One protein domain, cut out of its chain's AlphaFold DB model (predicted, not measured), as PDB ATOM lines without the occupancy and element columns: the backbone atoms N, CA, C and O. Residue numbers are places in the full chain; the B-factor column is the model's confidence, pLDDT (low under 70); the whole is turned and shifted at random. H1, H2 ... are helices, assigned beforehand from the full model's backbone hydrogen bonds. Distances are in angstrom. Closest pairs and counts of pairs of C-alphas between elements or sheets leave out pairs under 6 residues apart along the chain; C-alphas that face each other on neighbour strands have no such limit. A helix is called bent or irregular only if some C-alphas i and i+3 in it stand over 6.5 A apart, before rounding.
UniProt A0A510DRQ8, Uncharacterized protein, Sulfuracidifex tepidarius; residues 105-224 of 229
ATOM      1  N   GLU A 105     480.793 427.809 311.921       77.81
ATOM      2  CA  GLU A 105     480.778 429.222 311.541       77.81
ATOM      3  C   GLU A 105     480.894 429.400 310.019       77.81
ATOM      4  O   GLU A 105     480.175 430.206 309.424       77.81
ATOM      5  N   SER A 106     481.776 428.632 309.373       78.44
ATOM      6  CA  SER A 106     481.939 428.666 307.917       78.44
ATOM      7  C   SER A 106     480.684 428.177 307.193       78.44
ATOM      8  O   SER A 106     480.283 428.791 306.206       78.44
ATOM      9  N   LEU A 107     480.035 427.119 307.684       77.12
ATOM     10  CA  LEU A 107     478.779 426.617 307.124       77.12
ATOM     11  C   LEU A 107     477.656 427.647 307.278       77.12
ATOM     12  O   LEU A 107     477.002 427.956 306.286       77.12
ATOM     13  N   SER A 108     477.498 428.242 308.464       73.62
ATOM     14  CA  SER A 108     476.492 429.280 308.724       73.62
ATOM     15  C   SER A 108     476.694 430.524 307.855       73.62
ATOM     16  O   SER A 108     475.733 431.053 307.307       73.62
ATOM     17  N   LYS A 109     477.938 430.976 307.650       77.25
ATOM     18  CA  LYS A 109     478.228 432.120 306.759       77.25
ATOM     19  C   LYS A 109     477.843 431.866 305.302       77.25
ATOM     20  O   LYS A 109     477.571 432.817 304.573       77.25
ATOM     21  N   ASN A 110     477.859 430.608 304.870       72.12
ATOM     22  CA  ASN A 110     477.542 430.217 303.499       72.12
ATOM     23  C   ASN A 110     476.106 429.702 303.335       72.12
ATOM     24  O   ASN A 110     475.700 429.403 302.212       72.12
ATOM     25  N   GLU A 111     475.330 429.632 304.419       74.69
ATOM     26  CA  GLU A 111     473.989 429.048 304.442       74.69
ATOM     27  C   GLU A 111     473.039 429.751 303.460       74.69
ATOM     28  O   GLU A 111     472.460 429.108 302.586       74.69
ATOM     29  N   ASP A 112     472.950 431.084 303.513       73.94
ATOM     30  CA  ASP A 112     472.081 431.864 302.617       73.94
ATOM     31  C   ASP A 112     472.418 431.666 301.136       73.94
ATOM     32  O   ASP A 112     471.531 431.648 300.276       73.94
ATOM     33  N   LYS A 113     473.713 431.556 300.820       78.31
ATOM     34  CA  LYS A 113     474.184 431.327 299.452       78.31
ATOM     35  C   LYS A 113     473.788 429.926 298.994       78.31
ATOM     36  O   LYS A 113     473.197 429.797 297.925       78.31
ATOM     37  N   PHE A 114     474.043 428.922 299.829       77.19
ATOM     38  CA  PHE A 114     473.671 427.537 299.566       77.19
ATOM     39  C   PHE A 114     472.164 427.402 299.308       77.19
ATOM     40  O   PHE A 114     471.760 426.862 298.279       77.19
ATOM     41  N   TRP A 115     471.318 427.976 300.171       74.94
ATOM     42  CA  TRP A 115     469.865 427.931 299.991       74.94
ATOM     43  C   TRP A 115     469.405 428.632 298.715       74.94
ATOM     44  O   TRP A 115     468.542 428.109 298.014       74.94
ATOM     45  N   LYS A 116     469.989 429.783 298.362       75.25
ATOM     46  CA  LYS A 116     469.677 430.464 297.095       75.25
ATOM     47  C   LYS A 116     470.069 429.627 295.882       75.25
ATOM     48  O   LYS A 116     469.313 429.595 294.918       75.25
ATOM     49  N   GLU A 117     471.223 428.972 295.907       74.00
ATOM     50  CA  GLU A 117     471.686 428.128 294.799       74.00
ATOM     51  C   GLU A 117     470.797 426.892 294.623       74.00
ATOM     52  O   GLU A 117     470.406 426.566 293.505       74.00
ATOM     53  N   VAL A 118     470.405 426.255 295.727       71.00
ATOM     54  CA  VAL A 118     469.596 425.028 295.716       71.00
ATOM     55  C   VAL A 118     468.111 425.289 295.429       71.00
ATOM     56  O   VAL A 118     467.447 424.447 294.828       71.00
ATOM     57  N   MET A 119     467.571 426.443 295.834       67.31
ATOM     58  CA  MET A 119     466.171 426.812 295.572       67.31
ATOM     59  C   MET A 119     465.951 427.396 294.169       67.31
ATOM     60  O   MET A 119     464.833 427.336 293.663       67.31
ATOM     61  N   ASN A 120     466.992 427.959 293.543       66.56
ATOM     62  CA  ASN A 120     466.917 428.535 292.194       66.56
ATOM     63  C   ASN A 120     467.354 427.560 291.087       66.56
ATOM     64  O   ASN A 120     467.320 427.928 289.910       66.56
ATOM     65  N   SER A 121     467.782 426.340 291.422       60.03
ATOM     66  CA  SER A 121     468.110 425.329 290.420       60.03
ATOM     67  C   SER A 121     466.838 424.798 289.749       60.03
ATOM     68  O   SER A 121     465.804 424.592 290.381       60.03
ATOM     69  N   SER A 122     466.916 424.547 288.438       53.09
ATOM     70  CA  SER A 122     465.811 424.020 287.617       53.09
ATOM     71  C   SER A 122     465.300 422.646 288.079       53.09
ATOM     72  O   SER A 122     464.185 422.256 287.739       53.09
ATOM     73  N   SER A 123     466.085 421.944 288.897       53.59
ATOM     74  CA  SER A 123     465.667 420.831 289.744       53.59
ATOM     75  C   SER A 123     466.100 421.124 291.178       53.59
ATOM     76  O   SER A 123     467.298 421.242 291.434       53.59
ATOM     77  N   LEU A 124     465.161 421.239 292.119       57.12
ATOM     78  CA  LEU A 124     465.477 421.279 293.550       57.12
ATOM     79  C   LEU A 124     466.366 420.079 293.902       57.12
ATOM     80  O   LEU A 124     465.920 418.931 293.827       57.12
ATOM     81  N   ASN A 125     467.614 420.330 294.302       71.69
ATOM     82  CA  ASN A 125     468.524 419.273 294.748       71.69
ATOM     83  C   ASN A 125     468.171 418.874 296.193       71.69
ATOM     84  O   ASN A 125     468.914 419.103 297.149       71.69
ATOM     85  N   PHE A 126     466.993 418.273 296.375       75.56
ATOM     86  CA  PHE A 126     466.470 417.879 297.687       75.56
ATOM     87  C   PHE A 126     467.432 416.972 298.467       75.56
ATOM     88  O   PHE A 126     467.520 417.078 299.687       75.56
ATOM     89  N   GLN A 127     468.199 416.125 297.775       81.38
ATOM     90  CA  GLN A 127     469.172 415.225 298.402       81.38
ATOM     91  C   GLN A 127     470.266 415.985 299.163       81.38
ATOM     92  O   GLN A 127     470.456 415.740 300.353       81.38
ATOM     93  N   ILE A 128     470.941 416.949 298.521       85.25
ATOM     94  CA  ILE A 128     472.002 417.725 299.186       85.25
ATOM     95  C   ILE A 128     471.440 418.629 300.283       85.25
ATOM     96  O   ILE A 128     472.082 418.847 301.305       85.25
ATOM     97  N   THR A 129     470.202 419.087 300.111       83.31
ATOM     98  CA  THR A 129     469.486 419.900 301.099       83.31
ATOM     99  C   THR A 129     469.261 419.149 302.412       83.31
ATOM    100  O   THR A 129     469.577 419.636 303.503       83.31
ATOM    101  N   ILE A 130     468.703 417.940 302.297       85.31
ATOM    102  CA  ILE A 130     468.444 417.056 303.434       85.31
ATOM    103  C   ILE A 130     469.776 416.679 304.086       85.31
ATOM    104  O   ILE A 130     469.903 416.759 305.309       85.31
ATOM    105  N   TYR A 131     470.778 416.343 303.271       89.00
ATOM    106  CA  TYR A 131     472.111 416.000 303.749       89.00
ATOM    107  C   TYR A 131     472.742 417.129 304.567       89.00
ATOM    108  O   TYR A 131     473.177 416.896 305.692       89.00
ATOM    109  N   TYR A 132     472.730 418.359 304.045       86.62
ATOM    110  CA  TYR A 132     473.263 419.540 304.724       86.62
ATOM    111  C   TYR A 132     472.611 419.745 306.096       86.62
ATOM    112  O   TYR A 132     473.301 419.876 307.108       86.62
ATOM    113  N   SER A 133     471.280 419.672 306.151       83.25
ATOM    114  CA  SER A 133     470.521 419.843 307.396       83.25
ATOM    115  C   SER A 133     470.872 418.776 308.441       83.25
ATOM    116  O   SER A 133     471.069 419.078 309.621       83.25
ATOM    117  N   LEU A 134     470.986 417.514 308.017       87.38
ATOM    118  CA  LEU A 134     471.364 416.410 308.899       87.38
ATOM    119  C   LEU A 134     472.822 416.497 309.346       87.38
ATOM    120  O   LEU A 134     473.122 416.198 310.502       87.38
ATOM    121  N   TYR A 135     473.713 416.940 308.462       90.12
ATOM    122  CA  TYR A 135     475.118 417.136 308.783       90.12
ATOM    123  C   TYR A 135     475.295 418.226 309.847       90.12
ATOM    124  O   TYR A 135     475.991 417.998 310.834       90.12
ATOM    125  N   LEU A 136     474.582 419.356 309.750       84.12
ATOM    126  CA  LEU A 136     474.576 420.379 310.806       84.12
ATOM    127  C   LEU A 136     474.090 419.827 312.157       84.12
ATOM    128  O   LEU A 136     474.693 420.098 313.203       84.12
ATOM    129  N   LYS A 137     473.032 419.001 312.150       84.06
ATOM    130  CA  LYS A 137     472.553 418.332 313.371       84.06
ATOM    131  C   LYS A 137     473.612 417.384 313.942       84.06
ATOM    132  O   LYS A 137     473.819 417.353 315.157       84.06
ATOM    133  N   PHE A 138     474.307 416.642 313.083       89.88
ATOM    134  CA  PHE A 138     475.423 415.784 313.475       89.88
ATOM    135  C   PHE A 138     476.578 416.585 314.094       89.88
ATOM    136  O   PHE A 138     477.022 416.229 315.186       89.88
ATOM    137  N   LEU A 139     477.007 417.691 313.474       85.50
ATOM    138  CA  LEU A 139     478.054 418.566 314.017       85.50
ATOM    139  C   LEU A 139     477.685 419.100 315.405       85.50
ATOM    140  O   LEU A 139     478.510 419.084 316.316       85.50
ATOM    141  N   THR A 140     476.424 419.496 315.588       81.75
ATOM    142  CA  THR A 140     475.912 419.959 316.886       81.75
ATOM    143  C   THR A 140     475.979 418.851 317.940       81.75
ATOM    144  O   THR A 140     476.484 419.071 319.043       81.75
ATOM    145  N   LYS A 141     475.532 417.627 317.613       84.69
ATOM    146  CA  LYS A 141     475.643 416.472 318.523       84.69
ATOM    147  C   LYS A 141     477.096 416.145 318.861       84.69
ATOM    148  O   LYS A 141     477.396 415.861 320.021       84.69
ATOM    149  N   ALA A 142     477.991 416.185 317.874       86.62
ATOM    150  CA  ALA A 142     479.416 415.963 318.077       86.62
ATOM    151  C   ALA A 142     480.001 417.006 319.042       86.62
ATOM    152  O   ALA A 142     480.630 416.632 320.031       86.62
ATOM    153  N   TYR A 143     479.717 418.291 318.815       82.94
ATOM    154  CA  TYR A 143     480.142 419.390 319.683       82.94
ATOM    155  C   TYR A 143     479.688 419.194 321.137       82.94
ATOM    156  O   TYR A 143     480.511 419.223 322.058       82.94
ATOM    157  N   LEU A 144     478.393 418.923 321.351       81.94
ATOM    158  CA  LEU A 144     477.837 418.685 322.687       81.94
ATOM    159  C   LEU A 144     478.492 417.473 323.353       81.94
ATOM    160  O   LEU A 144     478.961 417.557 324.488       81.94
ATOM    161  N   ARG A 145     478.620 416.362 322.617       85.62
ATOM    162  CA  ARG A 145     479.228 415.131 323.129       85.62
ATOM    163  C   ARG A 145     480.674 415.335 323.575       85.62
ATOM    164  O   ARG A 145     481.079 414.742 324.577       85.62
ATOM    165  N   LEU A 146     481.453 416.127 322.837       86.81
ATOM    166  CA  LEU A 146     482.831 416.442 323.206       86.81
ATOM    167  C   LEU A 146     482.897 417.369 324.420       86.81
ATOM    168  O   LEU A 146     483.697 417.124 325.323       86.81
ATOM    169  N   THR A 147     482.032 418.382 324.473       82.06
ATOM    170  CA  THR A 147     481.967 419.349 325.580       82.06
ATOM    171  C   THR A 147     481.583 418.675 326.901       82.06
ATOM    172  O   THR A 147     482.198 418.922 327.936       82.06
ATOM    173  N   GLU A 148     480.630 417.744 326.863       85.69
ATOM    174  CA  GLU A 148     480.149 416.988 328.029       85.69
ATOM    175  C   GLU A 148     481.043 415.791 328.404       85.69
ATOM    176  O   GLU A 148     480.770 415.062 329.369       85.69
ATOM    177  N   LEU A 149     482.114 415.540 327.644       89.06
ATOM    178  CA  LEU A 149     482.990 414.400 327.864       89.06
ATOM    179  C   LEU A 149     483.712 414.531 329.214       89.06
ATOM    180  O   LEU A 149     484.665 415.292 329.365       89.06
ATOM    181  N   LYS A 150     483.281 413.735 330.197       89.75
ATOM    182  CA  LYS A 150     483.899 413.686 331.533       89.75
ATOM    183  C   LYS A 150     485.306 413.080 331.468       89.75
ATOM    184  O   LYS A 150     485.436 411.855 331.373       89.75
ATOM    185  N   VAL A 151     486.334 413.921 331.522       89.94
ATOM    186  CA  VAL A 151     487.760 413.559 331.594       89.94
ATOM    187  C   VAL A 151     488.472 414.495 332.567       89.94
ATOM    188  O   VAL A 151     488.035 415.630 332.743       89.94
ATOM    189  N   ASP A 152     489.564 414.036 333.177       93.44
ATOM    190  CA  ASP A 152     490.507 414.943 333.836       93.44
ATOM    191  C   ASP A 152     491.273 415.710 332.744       93.44
ATOM    192  O   ASP A 152     492.035 415.082 332.007       93.44
ATOM    193  N   PRO A 153     491.079 417.034 332.595       91.69
ATOM    194  CA  PRO A 153     491.666 417.801 331.497       91.69
ATOM    195  C   PRO A 153     493.200 417.838 331.525       91.69
ATOM    196  O   PRO A 153     493.807 418.125 330.490       91.69
ATOM    197  N   ASN A 154     493.827 417.533 332.664       93.81
ATOM    198  CA  ASN A 154     495.281 417.553 332.829       93.81
ATOM    199  C   ASN A 154     495.939 416.191 332.554       93.81
ATOM    200  O   ASN A 154     497.162 416.119 332.433       93.81
ATOM    201  N   MET A 155     495.148 415.121 332.416       93.88
ATOM    202  CA  MET A 155     495.642 413.785 332.081       93.88
ATOM    203  C   MET A 155     496.340 413.793 330.719       93.88
ATOM    204  O   MET A 155     495.849 414.405 329.764       93.88
ATOM    205  N   LYS A 156     497.464 413.074 330.595       94.06
ATOM    206  CA  LYS A 156     498.134 412.934 329.301       94.06
ATOM    207  C   LYS A 156     497.252 412.199 328.303       94.06
ATOM    208  O   LYS A 156     496.666 411.166 328.618       94.06
ATOM    209  N   THR A 157     497.172 412.727 327.080       92.62
ATOM    210  CA  THR A 157     496.288 412.173 326.047       92.62
ATOM    211  C   THR A 157     496.599 410.704 325.789       92.62
ATOM    212  O   THR A 157     495.672 409.900 325.766       92.62
ATOM    213  N   ALA A 158     497.881 410.335 325.687       91.25
ATOM    214  CA  ALA A 158     498.322 408.952 325.496       91.25
ATOM    215  C   ALA A 158     497.734 407.962 326.525       91.25
ATOM    216  O   ALA A 158     497.426 406.826 326.161       91.25
ATOM    217  N   GLU A 159     497.524 408.406 327.766       92.44
ATOM    218  CA  GLU A 159     497.045 407.598 328.896       92.44
ATOM    219  C   GLU A 159     495.512 407.553 328.996       92.44
ATOM    220  O   GLU A 159     494.961 406.716 329.708       92.44
ATOM    221  N   CYS A 160     494.797 408.426 328.279       92.25
ATOM    222  CA  CYS A 160     493.349 408.547 328.397       92.25
ATOM    223  C   CYS A 160     492.608 407.579 327.452       92.25
ATOM    224  O   CYS A 160     492.639 407.768 326.234       92.25
ATOM    225  N   PRO A 161     491.808 406.614 327.949       91.00
ATOM    226  CA  PRO A 161     491.051 405.704 327.080       91.00
ATOM    227  C   PRO A 161     490.025 406.424 326.192       91.00
ATOM    228  O   PRO A 161     489.733 405.990 325.075       91.00
ATOM    229  N   LYS A 162     489.493 407.559 326.669       90.31
ATOM    230  CA  LYS A 162     488.503 408.369 325.947       90.31
ATOM    231  C   LYS A 162     489.097 409.153 324.770       90.31
ATOM    232  O   LYS A 162     488.320 409.682 323.979       90.31
ATOM    233  N   LYS A 163     490.425 409.150 324.571       91.56
ATOM    234  CA  LYS A 163     491.075 409.724 323.375       91.56
ATOM    235  C   LYS A 163     490.537 409.133 322.067       91.56
ATOM    236  O   LYS A 163     490.435 409.832 321.066       91.56
ATOM    237  N   ARG A 164     490.098 407.868 322.099       89.56
ATOM    238  CA  ARG A 164     489.483 407.188 320.949       89.56
ATOM    239  C   ARG A 164     488.179 407.851 320.501       89.56
ATOM    240  O   ARG A 164     487.902 407.876 319.312       89.56
ATOM    241  N   ILE A 165     487.406 408.416 321.434       90.44
ATOM    242  CA  ILE A 165     486.172 409.152 321.116       90.44
ATOM    243  C   ILE A 165     486.521 410.438 320.362       90.44
ATOM    244  O   ILE A 165     485.887 410.745 319.358       90.44
ATOM    245  N   LEU A 166     487.550 411.158 320.819       90.50
ATOM    246  CA  LEU A 166     488.039 412.371 320.164       90.50
ATOM    247  C   LEU A 166     488.534 412.085 318.744       90.50
ATOM    248  O   LEU A 166     488.092 412.741 317.806       90.50
ATOM    249  N   GLY A 167     489.373 411.057 318.583       86.75
ATOM    250  CA  GLY A 167     489.845 410.618 317.268       86.75
ATOM    251  C   GLY A 167     488.695 410.233 316.335       86.75
ATOM    252  O   GLY A 167     488.634 410.723 315.213       86.75
ATOM    253  N   ALA A 168     487.736 409.436 316.820       87.50
ATOM    254  CA  ALA A 168     486.582 409.024 316.025       87.50
ATOM    255  C   ALA A 168     485.723 410.214 315.570       87.50
ATOM    256  O   ALA A 168     485.364 410.287 314.399       87.50
ATOM    257  N   VAL A 169     485.419 411.162 316.465       88.88
ATOM    258  CA  VAL A 169     484.659 412.367 316.098       88.88
ATOM    259  C   VAL A 169     485.422 413.192 315.063       88.88
ATOM    260  O   VAL A 169     484.833 413.576 314.056       88.88
ATOM    261  N   ASN A 170     486.722 413.415 315.271       86.31
ATOM    262  CA  ASN A 170     487.552 414.185 314.346       86.31
ATOM    263  C   ASN A 170     487.560 413.572 312.932       86.31
ATOM    264  O   ASN A 170     487.387 414.291 311.952       86.31
ATOM    265  N   SER A 171     487.682 412.245 312.820       82.88
ATOM    266  CA  SER A 171     487.640 411.548 311.528       82.88
ATOM    267  C   SER A 171     486.251 411.569 310.883       82.88
ATOM    268  O   SER A 171     486.130 411.883 309.700       82.88
ATOM    269  N   LEU A 172     485.191 411.267 311.644       87.31
ATOM    270  CA  LEU A 172     483.826 411.190 311.110       87.31
ATOM    271  C   LEU A 172     483.318 412.540 310.602       87.31
ATOM    272  O   LEU A 172     482.609 412.584 309.603       87.31
ATOM    273  N   VAL A 173     483.698 413.637 311.262       88.62
ATOM    274  CA  VAL A 173     483.364 414.998 310.821       88.62
ATOM    275  C   VAL A 173     483.909 415.276 309.426       88.62
ATOM    276  O   VAL A 173     483.168 415.799 308.596       88.62
ATOM    277  N   GLY A 174     485.157 414.885 309.152       84.00
ATOM    278  CA  GLY A 174     485.758 415.024 307.826       84.00
ATOM    279  C   GLY A 174     485.054 414.159 306.782       84.00
ATOM    280  O   GLY A 174     484.567 414.681 305.784       84.00
ATOM    281  N   ILE A 175     484.922 412.855 307.053       82.38
ATOM    282  CA  ILE A 175     484.342 411.876 306.114       82.38
ATOM    283  C   ILE A 175     482.897 412.237 305.738       82.38
ATOM    284  O   ILE A 175     482.535 412.232 304.564       82.38
ATOM    285  N   LEU A 176     482.066 412.577 306.725       89.06
ATOM    286  CA  LEU A 176     480.668 412.958 306.497       89.06
ATOM    287  C   LEU A 176     480.534 414.390 305.947       89.06
ATOM    288  O   LEU A 176     479.454 414.793 305.534       89.06
ATOM    289  N   GLY A 177     481.609 415.177 305.934       88.56
ATOM    290  CA  GLY A 177     481.633 416.484 305.279       88.56
ATOM    291  C   GLY A 177     481.867 416.395 303.769       88.56
ATOM    292  O   GLY A 177     481.450 417.297 303.040       88.56
ATOM    293  N   THR A 178     482.486 415.314 303.282       85.19
ATOM    294  CA  THR A 178     482.918 415.162 301.881       85.19
ATOM    295  C   THR A 178     481.814 415.437 300.852       85.19
ATOM    296  O   THR A 178     482.079 416.197 299.918       85.19
ATOM    297  N   PRO A 179     480.564 414.945 301.005       86.88
ATOM    298  CA  PRO A 179     479.515 415.225 300.019       86.88
ATOM    299  C   PRO A 179     479.184 416.713 299.869       86.88
ATOM    300  O   PRO A 179     478.868 417.165 298.770       86.88
ATOM    301  N   LEU A 180     479.280 417.492 300.954       86.00
ATOM    302  CA  LEU A 180     479.072 418.942 300.901       86.00
ATOM    303  C   LEU A 180     480.223 419.643 300.186       86.00
ATOM    304  O   LEU A 180     479.985 420.559 299.404       86.00
ATOM    305  N   ILE A 181     481.461 419.202 300.426       82.69
ATOM    306  CA  ILE A 181     482.644 419.745 299.747       82.69
ATOM    307  C   ILE A 181     482.532 419.501 298.240       82.69
ATOM    308  O   ILE A 181     482.711 420.436 297.463       82.69
ATOM    309  N   MET A 182     482.174 418.281 297.830       80.50
ATOM    310  CA  MET A 182     482.006 417.942 296.418       80.50
ATOM    311  C   MET A 182     480.904 418.775 295.756       80.50
ATOM    312  O   MET A 182     481.101 419.300 294.661       80.50
ATOM    313  N   TYR A 183     479.779 418.980 296.444       82.75
ATOM    314  CA  TYR A 183     478.724 419.847 295.930       82.75
ATOM    315  C   TYR A 183     479.197 421.295 295.758       82.75
ATOM    316  O   TYR A 183     478.974 421.893 294.712       82.75
ATOM    317  N   VAL A 184     479.894 421.856 296.750       79.75
ATOM    318  CA  VAL A 184     480.379 423.245 296.695       79.75
ATOM    319  C   VAL A 184     481.457 423.441 295.624       79.75
ATOM    320  O   VAL A 184     481.479 424.484 294.975       79.75
ATOM    321  N   LYS A 185     482.357 422.467 295.441       78.50
ATOM    322  CA  LYS A 185     483.475 422.576 294.493       78.50
ATOM    323  C   LYS A 185     483.084 422.261 293.055       78.50
ATOM    324  O   LYS A 185     483.501 422.969 292.144       78.50
ATOM    325  N   GLU A 186     482.311 421.200 292.856       82.50
ATOM    326  CA  GLU A 186     482.050 420.638 291.526       82.50
ATOM    327  C   GLU A 186     480.598 420.812 291.076       82.50
ATOM    328  O   GLU A 186     480.272 420.487 289.935       82.50
ATOM    329  N   ASN A 187     479.709 421.307 291.947       80.44
ATOM    330  CA  ASN A 187     478.262 421.346 291.711       80.44
ATOM    331  C   ASN A 187     477.687 419.959 291.350       80.44
ATOM    332  O   ASN A 187     476.734 419.834 290.578       80.44
ATOM    333  N   ARG A 188     478.297 418.900 291.899       82.25
ATOM    334  CA  ARG A 188     477.916 417.500 291.686       82.25
ATOM    335  C   ARG A 188     477.327 416.911 292.959       82.25
ATOM    336  O   ARG A 188     477.814 417.151 294.061       82.25
ATOM    337  N   ILE A 189     476.270 416.118 292.798       83.06
ATOM    338  CA  ILE A 189     475.710 415.327 293.894       83.06
ATOM    339  C   ILE A 189     476.556 414.068 294.050       83.06
ATOM    340  O   ILE A 189     476.757 413.329 293.087       83.06
ATOM    341  N   TYR A 190     477.019 413.828 295.275       82.62
ATOM    342  CA  TYR A 190     477.766 412.627 295.616       82.62
ATOM    343  C   TYR A 190     476.916 411.369 295.347       82.62
ATOM    344  O   TYR A 190     475.798 411.295 295.871       82.62
ATOM    345  N   PRO A 191     477.402 410.367 294.588       80.06
ATOM    346  CA  PRO A 191     476.585 409.215 294.185       80.06
ATOM    347  C   PRO A 191     475.958 408.444 295.358       80.06
ATOM    348  O   PRO A 191     474.829 407.971 295.262       80.06
ATOM    349  N   TYR A 192     476.650 408.398 296.498       79.75
ATOM    350  CA  TYR A 192     476.240 407.665 297.703       79.75
ATOM    351  C   TYR A 192     475.601 408.566 298.770       79.75
ATOM    352  O   TYR A 192     475.534 408.218 299.953       79.75
ATOM    353  N   ILE A 193     475.143 409.764 298.387       85.88
ATOM    354  CA  ILE A 193     474.568 410.726 299.335       85.88
ATOM    355  C   ILE A 193     473.369 410.147 300.091       85.88
ATOM    356  O   ILE A 193     473.193 410.443 301.271       85.88
ATOM    357  N   SER A 194     472.567 409.296 299.448       83.56
ATOM    358  CA  SER A 194     471.404 408.650 300.065       83.56
ATOM    359  C   SER A 194     471.809 407.695 301.192       83.56
ATOM    360  O   SER A 194     471.198 407.719 302.261       83.56
ATOM    361  N   ASP A 195     472.875 406.916 301.005       83.44
ATOM    362  CA  ASP A 195     473.374 405.977 302.018       83.44
ATOM    363  C   ASP A 195     473.933 406.733 303.227       83.44
ATOM    364  O   ASP A 195     473.570 406.471 304.379       83.44
ATOM    365  N   LEU A 196     474.744 407.761 302.963       86.19
ATOM    366  CA  LEU A 196     475.284 408.632 304.005       86.19
ATOM    367  C   LEU A 196     474.174 409.426 304.717       86.19
ATOM    368  O   LEU A 196     474.261 409.655 305.925       86.19
ATOM    369  N   THR A 197     473.106 409.802 304.005       85.69
ATOM    370  CA  THR A 197     471.897 410.405 304.591       85.69
ATOM    371  C   THR A 197     471.252 409.444 305.587       85.69
ATOM    372  O   THR A 197     470.912 409.859 306.692       85.69
ATOM    373  N   GLY A 198     471.119 408.160 305.238       80.38
ATOM    374  CA  GLY A 198     470.600 407.127 306.139       80.38
ATOM    375  C   GLY A 198     471.431 406.985 307.418       80.38
ATOM    376  O   GLY A 198     470.873 406.948 308.518       80.38
ATOM    377  N   ILE A 199     472.762 406.993 307.294       83.88
ATOM    378  CA  ILE A 199     473.686 406.970 308.441       83.88
ATOM    379  C   ILE A 199     473.493 408.211 309.321       83.88
ATOM    380  O   ILE A 199     473.330 408.087 310.539       83.88
ATOM    381  N   LEU A 200     473.469 409.407 308.723       86.50
ATOM    382  CA  LEU A 200     473.250 410.648 309.463       86.50
ATOM    383  C   LEU A 200     471.882 410.656 310.148       86.50
ATOM    384  O   LEU A 200     471.800 411.033 311.315       86.50
ATOM    385  N   LEU A 201     470.820 410.196 309.483       84.00
ATOM    386  CA  LEU A 201     469.491 410.047 310.084       84.00
ATOM    387  C   LEU A 201     469.533 409.135 311.308       84.00
ATOM    388  O   LEU A 201     468.995 409.499 312.349       84.00
ATOM    389  N   TYR A 202     470.196 407.982 311.213       79.62
ATOM    390  CA  TYR A 202     470.310 407.042 312.324       79.62
ATOM    391  C   TYR A 202     471.030 407.658 313.533       79.62
ATOM    392  O   TYR A 202     470.511 407.617 314.646       79.62
ATOM    393  N   VAL A 203     472.188 408.292 313.320       78.38
ATOM    394  CA  VAL A 203     473.001 408.881 314.403       78.38
ATOM    395  C   VAL A 203     472.362 410.155 314.975       78.38
ATOM    396  O   VAL A 203     472.492 410.474 316.162       78.38
ATOM    397  N   THR A 204     471.648 410.912 314.144       79.44
ATOM    398  CA  THR A 204     470.979 412.150 314.561       79.44
ATOM    399  C   THR A 204     469.559 411.936 315.065       79.44
ATOM    400  O   THR A 204     469.000 412.867 315.655       79.44
ATOM    401  N   LYS A 205     468.994 410.731 314.928       75.31
ATOM    402  CA  LYS A 205     467.767 410.341 315.617       75.31
ATOM    403  C   LYS A 205     468.008 410.491 317.115       75.31
ATOM    404  O   LYS A 205     468.959 409.952 317.674       75.31
ATOM    405  N   ASP A 206     467.208 411.323 317.757       61.81
ATOM    406  CA  ASP A 206     467.143 411.339 319.208       61.81
ATOM    407  C   ASP A 206     466.222 410.174 319.596       61.81
ATOM    408  O   ASP A 206     465.168 410.007 318.986       61.81
ATOM    409  N   GLU A 207     466.568 409.360 320.598       53.56
ATOM    410  CA  GLU A 207     465.594 408.432 321.219       53.56
ATOM    411  C   GLU A 207     464.481 409.185 321.986       53.56
ATOM    412  O   GLU A 207     463.743 408.613 322.779       53.56
ATOM    413  N   VAL A 208     464.333 410.486 321.749       45.38
ATOM    414  CA  VAL A 208     463.474 411.397 322.488       45.38
ATOM    415  C   VAL A 208     462.716 412.239 321.471       45.38
ATOM    416  O   VAL A 208     463.302 412.740 320.512       45.38
ATOM    417  N   LEU A 209     461.400 412.345 321.676       42.44
ATOM    418  CA  LEU A 209     460.474 413.175 320.904       42.44
ATOM    419  C   LEU A 209     461.091 414.539 320.538       42.44
ATOM    420  O   LEU A 209     461.819 415.111 321.356       42.44
ATOM    421  N   PRO A 210     460.792 415.083 319.342       43.25
ATOM    422  CA  PRO A 210     461.312 416.380 318.938       43.25
ATOM    423  C   PRO A 210     461.001 417.430 320.009       43.25
ATOM    424  O   PRO A 210     459.892 417.466 320.539       43.25
ATOM    425  N   SER A 211     461.970 418.300 320.305       47.06
ATOM    426  CA  SER A 211     461.729 419.482 321.136       47.06
ATOM    427  C   SER A 211     460.511 420.234 320.599       47.06
ATOM    428  O   SER A 211     460.505 420.624 319.425       47.06
ATOM    429  N   GLY A 212     459.523 420.473 321.471       52.47
ATOM    430  CA  GLY A 212     458.310 421.235 321.153       52.47
ATOM    431  C   GLY A 212     458.587 422.655 320.643       52.47
ATOM    432  O   GLY A 212     457.725 423.275 320.034       52.47
ATOM    433  N   ASN A 213     459.819 423.143 320.831       43.53
ATOM    434  CA  ASN A 213     460.267 424.472 320.421       43.53
ATOM    435  C   ASN A 213     461.102 424.461 319.129       43.53
ATOM    436  O   ASN A 213     461.628 425.497 318.728       43.53
ATOM    437  N   SER A 214     461.283 423.305 318.484       47.69
ATOM    438  CA  SER A 214     462.002 423.233 317.210       47.69
ATOM    439  C   SER A 214     461.081 423.573 316.036       47.69
ATOM    440  O   SER A 214     459.933 423.133 315.980       47.69
ATOM    441  N   LEU A 215     461.606 424.304 315.048       42.84
ATOM    442  CA  LEU A 215     460.876 424.624 313.814       42.84
ATOM    443  C   LEU A 215     460.370 423.352 313.102       42.84
ATOM    444  O   LEU A 215     459.271 423.344 312.557       42.84
ATOM    445  N   GLY A 216     461.133 422.254 313.178       46.19
ATOM    446  CA  GLY A 216     460.732 420.948 312.650       46.19
ATOM    447  C   GLY A 216     459.505 420.352 313.349       46.19
ATOM    448  O   GLY A 216     458.622 419.840 312.667       46.19
ATOM    449  N   TYR A 217     459.401 420.471 314.679       52.88
ATOM    450  CA  TYR A 217     458.196 420.076 315.419       52.88
ATOM    451  C   TYR A 217     456.992 420.933 315.021       52.88
ATOM    452  O   TYR A 217     455.927 420.400 314.728       52.88
ATOM    453  N   TYR A 218     457.179 422.251 314.934       48.38
ATOM    454  CA  TYR A 218     456.108 423.179 314.570       48.38
ATOM    455  C   TYR A 218     455.535 422.887 313.175       48.38
ATOM    456  O   TYR A 218     454.319 422.856 312.995       48.38
ATOM    457  N   LEU A 219     456.401 422.615 312.194       43.47
ATOM    458  CA  LEU A 219     455.989 422.254 310.836       43.47
ATOM    459  C   LEU A 219     455.317 420.874 310.786       43.47
ATOM    460  O   LEU A 219     454.279 420.734 310.144       43.47
ATOM    461  N   PHE A 220     455.857 419.878 311.496       48.53
ATOM    462  CA  PHE A 220     455.286 418.528 311.560       48.53
ATOM    463  C   PHE A 220     453.881 418.521 312.190       48.53
ATOM    464  O   PHE A 220     452.944 417.998 311.587       48.53
ATOM    465  N   SER A 221     453.700 419.182 313.338       50.34
ATOM    466  CA  SER A 221     452.403 419.294 314.023       50.34
ATOM    467  C   SER A 221     451.350 420.015 313.175       50.34
ATOM    468  O   SER A 221     450.187 419.617 313.174       50.34
ATOM    469  N   ARG A 222     451.751 421.026 312.386       50.25
ATOM    470  CA  ARG A 222     450.843 421.757 311.483       50.25
ATOM    471  C   ARG A 222     450.360 420.931 310.295       50.25
ATOM    472  O   ARG A 222     449.236 421.113 309.845       50.25
ATOM    473  N   ILE A 223     451.215 420.058 309.764       47.09
ATOM    474  CA  ILE A 223     450.877 419.211 308.612       47.09
ATOM    475  C   ILE A 223     450.038 418.013 309.067       47.09
ATOM    476  O   ILE A 223     449.237 417.499 308.293       47.09
ATOM    477  N   HIS A 224     450.245 417.527 310.294       50.78
ATOM    478  CA  HIS A 224     449.633 416.284 310.780       50.78
ATOM    479  C   HIS A 224     448.501 416.512 311.792       50.78
ATOM    480  O   HIS A 224     447.959 415.547 312.323       50.78
TER     481      HIS A 224
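This is residues 105 to 224 of the 229 residues of an uncharacterized protein of Sulfuracidifex tepidarius (UniProt A0A510DRQ8). A long helical hairpin, H2 and H3a, makes the body, with H4 packed along H2 and H1 running back near H2, away from H4. H3 bends at the end of the hairpin away from the loop, and its second arm, H3b, touches H2 at residues 128 to 132 alone and runs off from it at a steep tilt; loop residues 153 to 159 stick out at the other end, and H5 lies off to one side with no helix touching it. The 120 printed residues hold five named helices, H1 to H5 in chain order, and no named strand; the class is all helix. The whole is loose, with a radius of gyration of the C-alphas of 17.1 A and spans of 54 by 37 by 27 A.

H3, residues 163 to 186, was assigned as one helix by its hydrogen bonds but is bent, with C-alphas 176 and 179 standing 7.0 A apart; its arms H3a, residues 163 to 176, and H3b, residues 179 to 186, stand at a steep tilt of 42 degrees. H3a touches H2, residues 126 to 147, closest at the C-alphas of Val 169 and Ala 142, 6.7 A apart. These two form a helical hairpin, opposite ways at a shallow tilt of 15 degrees. H3b touches H2 at residues 128 to 132 alone, closest at the C-alphas of Leu 180 and Tyr 132, 7.0 A apart, with a steep tilt of 53 degrees. H4, residues 193 to 204, touches H2 with 17 pairs of C-alphas within 8 A, the closest being Thr 197 and Tyr 131 at 5.7 A. They run the same way at a shallow tilt of 34.9 degrees, only just short of steep. H1, residues 105 to 119, is close to but not clearly touching H2, with the C-alphas of Val 118 and Thr 129 closest at 7.4 A. H5, residues 215 to 224, is apart from H4. Every O i to N i+4 pair is within hydrogen-bond range in H2, H3b, H4 and H5, against 9 of 11 in H1 and 9 of 10 in H3a.

H3a begins at C-alpha 163, (491.075, 409.724, 323.375), and is 20.1 A long; H3b is 10.4 A. H2 is 31.9 A and H4 15.7 A long. H1 begins at C-alpha 105, (480.778, 429.222, 311.541), and is 21.8 A long; it is irregular, with C-alphas 109 and 112 standing 7.4 A apart. H5 is 14.3 A long and ends at C-alpha 224, (449.633, 416.284, 310.780).

The two C-alphas farthest apart, those of Ser 122 and Met 155, are 54.5 A apart. The printed part has no cut. The link from H2 to H3 is long, with 15 residues. Mean pLDDT of the printed part is 77.1; residues 119 to 124 and 206 to 224 are under 70.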